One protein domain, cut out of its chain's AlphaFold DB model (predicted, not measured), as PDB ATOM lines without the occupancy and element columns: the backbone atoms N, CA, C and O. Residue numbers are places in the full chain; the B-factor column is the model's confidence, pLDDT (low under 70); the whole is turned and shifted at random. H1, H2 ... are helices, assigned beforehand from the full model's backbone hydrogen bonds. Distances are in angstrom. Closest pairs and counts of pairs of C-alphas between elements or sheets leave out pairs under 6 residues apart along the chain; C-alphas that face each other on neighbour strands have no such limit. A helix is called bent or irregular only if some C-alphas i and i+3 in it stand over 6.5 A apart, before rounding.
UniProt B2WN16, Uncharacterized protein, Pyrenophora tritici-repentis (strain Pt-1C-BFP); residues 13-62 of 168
ATOM      1  N   GLU A  13      50.962  16.248 -11.408       87.44
ATOM      2  CA  GLU A  13      51.909  17.280 -11.826       87.44
ATOM      3  C   GLU A  13      52.314  17.082 -13.286       87.44
ATOM      4  O   GLU A  13      52.398  18.040 -14.056       87.44
ATOM      5  N   GLU A  14      52.505  15.827 -13.684       86.94
ATOM      6  CA  GLU A  14      52.769  15.445 -15.068       86.94
ATOM      7  C   GLU A  14      51.519  15.628 -15.941       86.94
ATOM      8  O   GLU A  14      51.572  16.245 -17.006       86.94
ATOM      9  N   CYS A  15      50.367  15.144 -15.470       88.44
ATOM     10  CA  CYS A  15      49.155  15.067 -16.279       88.44
ATOM     11  C   CYS A  15      48.358  16.375 -16.374       88.44
ATOM     12  O   CYS A  15      47.728  16.623 -17.403       88.44
ATOM     13  N   LEU A  16      48.297  17.179 -15.305       87.81
ATOM     14  CA  LEU A  16      47.383  18.331 -15.223       87.81
ATOM     15  C   LEU A  16      48.120  19.660 -15.339       87.81
ATOM     16  O   LEU A  16      47.658  20.536 -16.068       87.81
ATOM     17  N   ALA A  17      49.261  19.790 -14.665       87.12
ATOM     18  CA  ALA A  17      50.321  20.773 -14.888       87.12
ATOM     19  C   ALA A  17      51.294  20.738 -13.698       87.12
ATOM     20  O   ALA A  17      50.872  20.445 -12.580       87.12
ATOM     21  N   PRO A  18      52.562  21.141 -13.875       86.00
ATOM     22  CA  PRO A  18      53.458  21.329 -12.745       86.00
ATOM     23  C   PRO A  18      52.892  22.349 -11.751       86.00
ATOM     24  O   PRO A  18      52.415  23.418 -12.135       86.00
ATOM     25  N   GLY A  19      52.963  22.019 -10.473       82.56
ATOM     26  CA  GLY A  19      52.381  22.744  -9.354       82.56
ATOM     27  C   GLY A  19      50.904  22.446  -9.084       82.56
ATOM     28  O   GLY A  19      50.375  23.018  -8.133       82.56
ATOM     29  N   PHE A  20      50.217  21.604  -9.864       84.94
ATOM     30  CA  PHE A  20      48.754  21.465  -9.805       84.94
ATOM     31  C   PHE A  20      48.220  21.007  -8.436       84.94
ATOM     32  O   PHE A  20      47.159  21.451  -8.011       84.94
ATOM     33  N   SER A  21      48.949  20.149  -7.725       81.56
ATOM     34  CA  SER A  21      48.590  19.640  -6.392       81.56
ATOM     35  C   SER A  21      49.060  20.529  -5.236       81.56
ATOM     36  O   SER A  21      48.778  20.239  -4.071       81.56
ATOM     37  N   THR A  22      49.778  21.617  -5.525       81.62
ATOM     38  CA  THR A  22      50.303  22.520  -4.494       81.62
ATOM     39  C   THR A  22      49.248  23.536  -4.056       81.62
ATOM     40  O   THR A  22      48.548  24.113  -4.882       81.62
ATOM     41  N   GLN A  23      49.190  23.854  -2.757       68.38
ATOM     42  CA  GLN A  23      48.278  24.887  -2.221       68.38
ATOM     43  C   GLN A  23      48.507  26.275  -2.854       68.38
ATOM     44  O   GLN A  23      47.616  27.122  -2.876       68.38
ATOM     45  N   SER A  24      49.704  26.521  -3.396       63.75
ATOM     46  CA  SER A  24      50.013  27.725  -4.170       63.75
ATOM     47  C   SER A  24      49.232  27.819  -5.480       63.75
ATOM     48  O   SER A  24      48.905  28.933  -5.885       63.75
ATOM     49  N   ALA A  25      48.897  26.696  -6.125       61.56
ATOM     50  CA  ALA A  25      48.074  26.698  -7.333       61.56
ATOM     51  C   ALA A  25      46.628  27.123  -7.043       61.56
ATOM     52  O   ALA A  25      46.051  27.860  -7.840       61.56
ATOM     53  N   ASP A  26      46.086  26.779  -5.869       64.94
ATOM     54  CA  ASP A  26      44.756  27.233  -5.437       64.94
ATOM     55  C   ASP A  26      44.710  28.760  -5.255       64.94
ATOM     56  O   ASP A  26      43.763  29.425  -5.681       64.94
ATOM     57  N   ALA A  27      45.768  29.346  -4.681       64.75
ATOM     58  CA  ALA A  27      45.902  30.798  -4.529       64.75
ATOM     59  C   ALA A  27      46.202  31.515  -5.862       64.75
ATOM     60  O   ALA A  27      45.839  32.681  -6.045       64.75
ATOM     61  N   GLN A  28      46.850  30.822  -6.804       59.38
ATOM     62  CA  GLN A  28      47.259  31.327  -8.116       59.38
ATOM     63  C   GLN A  28      46.396  30.804  -9.273       59.38
ATOM     64  O   GLN A  28      46.846  30.839 -10.418       59.38
ATOM     65  N   ALA A  29      45.140  30.410  -9.038       59.28
ATOM     66  CA  ALA A  29      44.210  29.913 -10.068       59.28
ATOM     67  C   ALA A  29      43.966  30.879 -11.261       59.28
ATOM     68  O   ALA A  29      43.222  30.574 -12.189       59.28
ATOM     69  N   ARG A  30      44.601  32.057 -11.254       65.62
ATOM     70  CA  ARG A  30      44.689  33.010 -12.369       65.62
ATOM     71  C   ARG A  30      45.854  32.747 -13.333       65.62
ATOM     72  O   ARG A  30      45.969  33.461 -14.325       65.62
ATOM     73  N   SER A  31      46.721  31.769 -13.067       72.31
ATOM     74  CA  SER A  31      47.781  31.379 -13.999       72.31
ATOM     75  C   SER A  31      47.160  30.777 -15.267       72.31
ATOM     76  O   SER A  31      46.384  29.824 -15.164       72.31
ATOM     77  N   PRO A  32      47.514  31.262 -16.472       79.44
ATOM     78  CA  PRO A  32      47.001  30.718 -17.734       79.44
ATOM     79  C   PRO A  32      47.269  29.215 -17.905       79.44
ATOM     80  O   PRO A  32      46.514  28.520 -18.586       79.44
ATOM     81  N   VAL A  33      48.321  28.711 -17.249       80.31
ATOM     82  CA  VAL A  33      48.729  27.299 -17.246       80.31
ATOM     83  C   VAL A  33      47.688  26.402 -16.568       80.31
ATOM     84  O   VAL A  33      47.484  25.279 -17.015       80.31
ATOM     85  N   PHE A  34      46.986  26.914 -15.553       82.56
ATOM     86  CA  PHE A  34      45.904  26.206 -14.860       82.56
ATOM     87  C   PHE A  34      44.520  26.541 -15.429       82.56
ATOM     88  O   PHE A  34      43.500  26.204 -14.830       82.56
ATOM     89  N   SER A  35      44.449  27.212 -16.585       84.81
ATOM     90  CA  SER A  35      43.163  27.434 -17.237       84.81
ATOM     91  C   SER A  35      42.533  26.100 -17.639       84.81
ATOM     92  O   SER A  35      43.209  25.180 -18.102       84.81
ATOM     93  N   THR A  36      41.209  26.014 -17.524       83.75
ATOM     94  CA  THR A  36      40.436  24.829 -17.916       83.75
ATOM     95  C   THR A  36      40.753  24.383 -19.347       83.75
ATOM     96  O   THR A  36      40.877  23.191 -19.612       83.75
ATOM     97  N   ALA A  37      40.946  25.337 -20.264       85.94
ATOM     98  CA  ALA A  37      41.320  25.055 -21.647       85.94
ATOM     99  C   ALA A  37      42.726  24.444 -21.772       85.94
ATOM    100  O   ALA A  37      42.900  23.496 -22.533       85.94
ATOM    101  N   ALA A  38      43.712  24.944 -21.018       86.44
ATOM    102  CA  ALA A  38      45.073  24.407 -21.024       86.44
ATOM    103  C   ALA A  38      45.132  22.994 -20.426       86.44
ATOM    104  O   ALA A  38      45.735  22.105 -21.023       86.44
ATOM    105  N   ILE A  39      44.446  22.766 -19.302       86.25
ATOM    106  CA  ILE A  39      44.371  21.449 -18.657       86.25
ATOM    107  C   ILE A  39      43.688  20.445 -19.590       86.25
ATOM    108  O   ILE A  39      44.237  19.375 -19.845       86.25
ATOM    109  N   PHE A  40      42.525  20.791 -20.159       86.62
ATOM    110  CA  PHE A  40      41.845  19.900 -21.101       86.62
ATOM    111  C   PHE A  40      42.646  19.677 -22.379       86.62
ATOM    112  O   PHE A  40      42.658  18.556 -22.881       86.62
ATOM    113  N   GLY A  41      43.346  20.691 -22.888       84.69
ATOM    114  CA  GLY A  41      44.267  20.544 -24.013       84.69
ATOM    115  C   GLY A  41      45.326  19.476 -23.739       84.69
ATOM    116  O   GLY A  41      45.468  18.547 -24.534       84.69
ATOM    117  N   ARG A  42      45.977  19.536 -22.571       83.62
ATOM    118  CA  ARG A  42      46.987  18.550 -22.156       83.62
ATOM    119  C   ARG A  42      46.413  17.149 -22.010       83.62
ATOM    120  O   ARG A  42      46.902  16.226 -22.656       83.62
ATOM    121  N   VAL A  43      45.349  16.985 -21.220       86.31
ATOM    122  CA  VAL A  43      44.803  15.647 -20.931       86.31
ATOM    123  C   VAL A  43      44.124  14.988 -22.131       86.31
ATOM    124  O   VAL A  43      44.026  13.766 -22.168       86.31
ATOM    125  N   SER A  44      43.646  15.771 -23.105       82.81
ATOM    126  CA  SER A  44      42.968  15.229 -24.292       82.81
ATOM    127  C   SER A  44      43.887  15.031 -25.495       82.81
ATOM    128  O   SER A  44      43.561  14.213 -26.353       82.81
ATOM    129  N   ARG A  45      45.007  15.764 -25.593       80.19
ATOM    130  CA  ARG A  45      45.855  15.770 -26.800       80.19
ATOM    131  C   ARG A  45      47.309  15.412 -26.539       80.19
ATOM    132  O   ARG A  45      47.878  14.665 -27.324       80.19
ATOM    133  N   GLU A  46      47.908  15.944 -25.478       82.44
ATOM    134  CA  GLU A  46      49.340  15.751 -25.203       82.44
ATOM    135  C   GLU A  46      49.591  14.421 -24.494       82.44
ATOM    136  O   GLU A  46      50.457  13.652 -24.901       82.44
ATOM    137  N   TYR A  47      48.761  14.103 -23.497       81.56
ATOM    138  CA  TYR A  47      48.848  12.857 -22.743       81.56
ATOM    139  C   TYR A  47      47.484  12.153 -22.688       81.56
ATOM    140  O   TYR A  47      46.833  12.154 -21.644       81.56
ATOM    141  N   PRO A  48      47.023  11.505 -23.777       79.00
ATOM    142  CA  PRO A  48      45.713  10.844 -23.808       79.00
ATOM    143  C   PRO A  48      45.518   9.805 -22.689       79.00
ATOM    144  O   PRO A  48      44.439   9.707 -22.105       79.00
ATOM    145  N   ARG A  49      46.594   9.097 -22.307       85.06
ATOM    146  CA  ARG A  49      46.596   8.165 -21.166       85.06
ATOM    147  C   ARG A  49      46.263   8.867 -19.844       85.06
ATOM    148  O   ARG A  49      45.563   8.288 -19.019       85.06
ATOM    149  N   CYS A  50      46.715  10.108 -19.651       88.62
ATOM    150  CA  CYS A  50      46.346  10.915 -18.488       88.62
ATOM    151  C   CYS A  50      44.845  11.215 -18.467       88.62
ATOM    152  O   CYS A  50      44.239  11.141 -17.402       88.62
ATOM    153  N   GLY A  51      44.233  11.508 -19.619       86.25
ATOM    154  CA  GLY A  51      42.786  11.696 -19.736       86.25
ATOM    155  C   GLY A  51      42.001  10.440 -19.359       86.25
ATOM    156  O   GLY A  51      41.121  10.498 -18.498       86.25
ATOM    157  N   ASP A  52      42.363   9.290 -19.926       87.69
ATOM    158  CA  ASP A  52      41.687   8.024 -19.627       87.69
ATOM    159  C   ASP A  52      41.880   7.593 -18.165       87.69
ATOM    160  O   ASP A  52      40.932   7.137 -17.519       87.69
ATOM    161  N   CYS A  53      43.081   7.785 -17.607       89.25
ATOM    162  CA  CYS A  53      43.349   7.508 -16.200       89.25
ATOM    163  C   CYS A  53      42.624   8.471 -15.265       89.25
ATOM    164  O   CYS A  53      42.051   8.027 -14.271       89.25
ATOM    165  N   LEU A  54      42.555   9.761 -15.598       87.44
ATOM    166  CA  LEU A  54      41.762  10.731 -14.850       87.44
ATOM    167  C   LEU A  54      40.280  10.333 -14.850       87.44
ATOM    168  O   LEU A  54      39.653  10.314 -13.792       87.44
ATOM    169  N   ILE A  55      39.729   9.954 -16.007       84.94
ATOM    170  CA  ILE A  55      38.348   9.470 -16.123       84.94
ATOM    171  C   ILE A  55      38.158   8.201 -15.288       84.94
ATOM    172  O   ILE A  55      37.221   8.143 -14.493       84.94
ATOM    173  N   LYS A  56      39.053   7.209 -15.389       85.31
ATOM    174  CA  LYS A  56      38.992   5.973 -14.590       85.31
ATOM    175  C   LYS A  56      39.026   6.264 -13.086       85.31
ATOM    176  O   LYS A  56      38.195   5.743 -12.343       85.31
ATOM    177  N   LEU A  57      39.936   7.126 -12.632       85.69
ATOM    178  CA  LEU A  57      40.075   7.516 -11.226       85.69
ATOM    179  C   LEU A  57      38.850   8.289 -10.725       85.69
ATOM    180  O   LEU A  57      38.360   8.019  -9.628       85.69
ATOM    181  N   VAL A  58      38.313   9.215 -11.524       82.00
ATOM    182  CA  VAL A  58      37.084   9.948 -11.190       82.00
ATOM    183  C   VAL A  58      35.895   8.995 -11.123       82.00
ATOM    184  O   VAL A  58      35.146   9.043 -10.149       82.00
ATOM    185  N   LEU A  59      35.726   8.106 -12.102       77.12
ATOM    186  CA  LEU A  59      34.633   7.133 -12.127       77.12
ATOM    187  C   LEU A  59      34.709   6.151 -10.952       77.12
ATOM    188  O   LEU A  59      33.676   5.873 -10.349       77.12
ATOM    189  N   ASN A  60      35.909   5.709 -10.564       76.88
ATOM    190  CA  ASN A  60      36.117   4.863  -9.384       76.88
ATOM    191  C   ASN A  60      35.828   5.598  -8.064       76.88
ATOM    192  O   ASN A  60      35.383   4.984  -7.097       76.88
ATOM    193  N   ARG A  61      36.075   6.912  -8.002       72.00
ATOM    194  CA  ARG A  61      35.780   7.746  -6.822       72.00
ATOM    195  C   ARG A  61      34.309   8.148  -6.731       72.00
ATOM    196  O   ARG A  61      33.837   8.543  -5.662       72.00
ATOM    197  N   ARG A  62      33.568   8.095  -7.838       69.06
ATOM    198  CA  ARG A  62      32.128   8.357  -7.847       69.06
ATOM    199  C   ARG A  62      31.382   7.111  -7.389       69.06
ATOM    200  O   ARG A  62      31.743   5.985  -7.701       69.06
TER     201      ARG A  62
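AT A GLANCE: This is residues 13 to 62 of the 168 residues of an uncharacterized protein of Pyrenophora tritici-repentis (strain Pt-1C-BFP) (UniProt B2WN16). The model is an arch of helices: H2 is the crossbar, H3 turns off from the last part of H2 at a corner as one leg, and the small H1 with residues 28 to 35 makes the other leg. The first residues, 13 to 17, run under H2 between the two legs, and residues 55 to 62, nearly all in H3, stick out from the body. The printed part has 50 residues with three named helices in the order H1, H2, H3 and no named strand; its class is all helix. It is only just compact, close to loose, with a radius of gyration of the C-alphas of 11.3 A, and it spans 28 by 23 by 15 A.

HOW THE PARTS SIT: From Glu 13 the printed part runs through residues 13 to 22, which belong to no named helix, before H1, residues 23 to 27. H1 touches no helix. A short link of 8 residues, 28 to 35, follows, and H1 is apart from H2, residues 36 to 46. A tight link of one residue, Tyr 47, joins H2 to H3, residues 48 to 61. H2 and H3 touch only at the corner by this link, with 6 pairs of C-alphas within 8 A; the closest C-alphas, those of Val 43 and Gly 51, are 4.6 A apart. H3 touches H2 with residues 48 to 51 alone. Their lines stand at a steep tilt of 63 degrees, opposite ways, and their centres are 13.5 A apart. H1 and H3 are apart. In H1, H2 and H3 every O i to N i+4 pair is within hydrogen-bond range.

IN THESE COORDINATES: The C-alpha of Glu 13 is at (51.909, 17.280, -11.826). H1, Gln 23 to Ala 27, begins with its C-alpha at (48.278, 24.887, -2.221). H2, Thr 36 to Glu 46, is 14.7 A from first to last C-alpha. It is neither bent nor irregular, but only just: C-alphas 43 and 46 are 6.2 A apart. H3, Pro 48 to Arg 61, is the longest helix, with 14 residues and 19.9 A from first to last C-alpha; it ends with C-alpha 61 at (35.780, 7.746, -6.822).

THE WHOLE: The two C-alphas farthest apart, those of Arg 30 and Asn 60, are 29.6 A from each other. Residues 55 to 62, of which 55 to 61 belong to H3, stand free. Without them the body has 42 residues and spans 28 by 16 by 12 A. The printed part has no cut, and neither link between helices is long. The mean pLDDT of the printed part is 80.2; residues 23 to 30 and residue 62 are under 70, and the mean of H1 is 65.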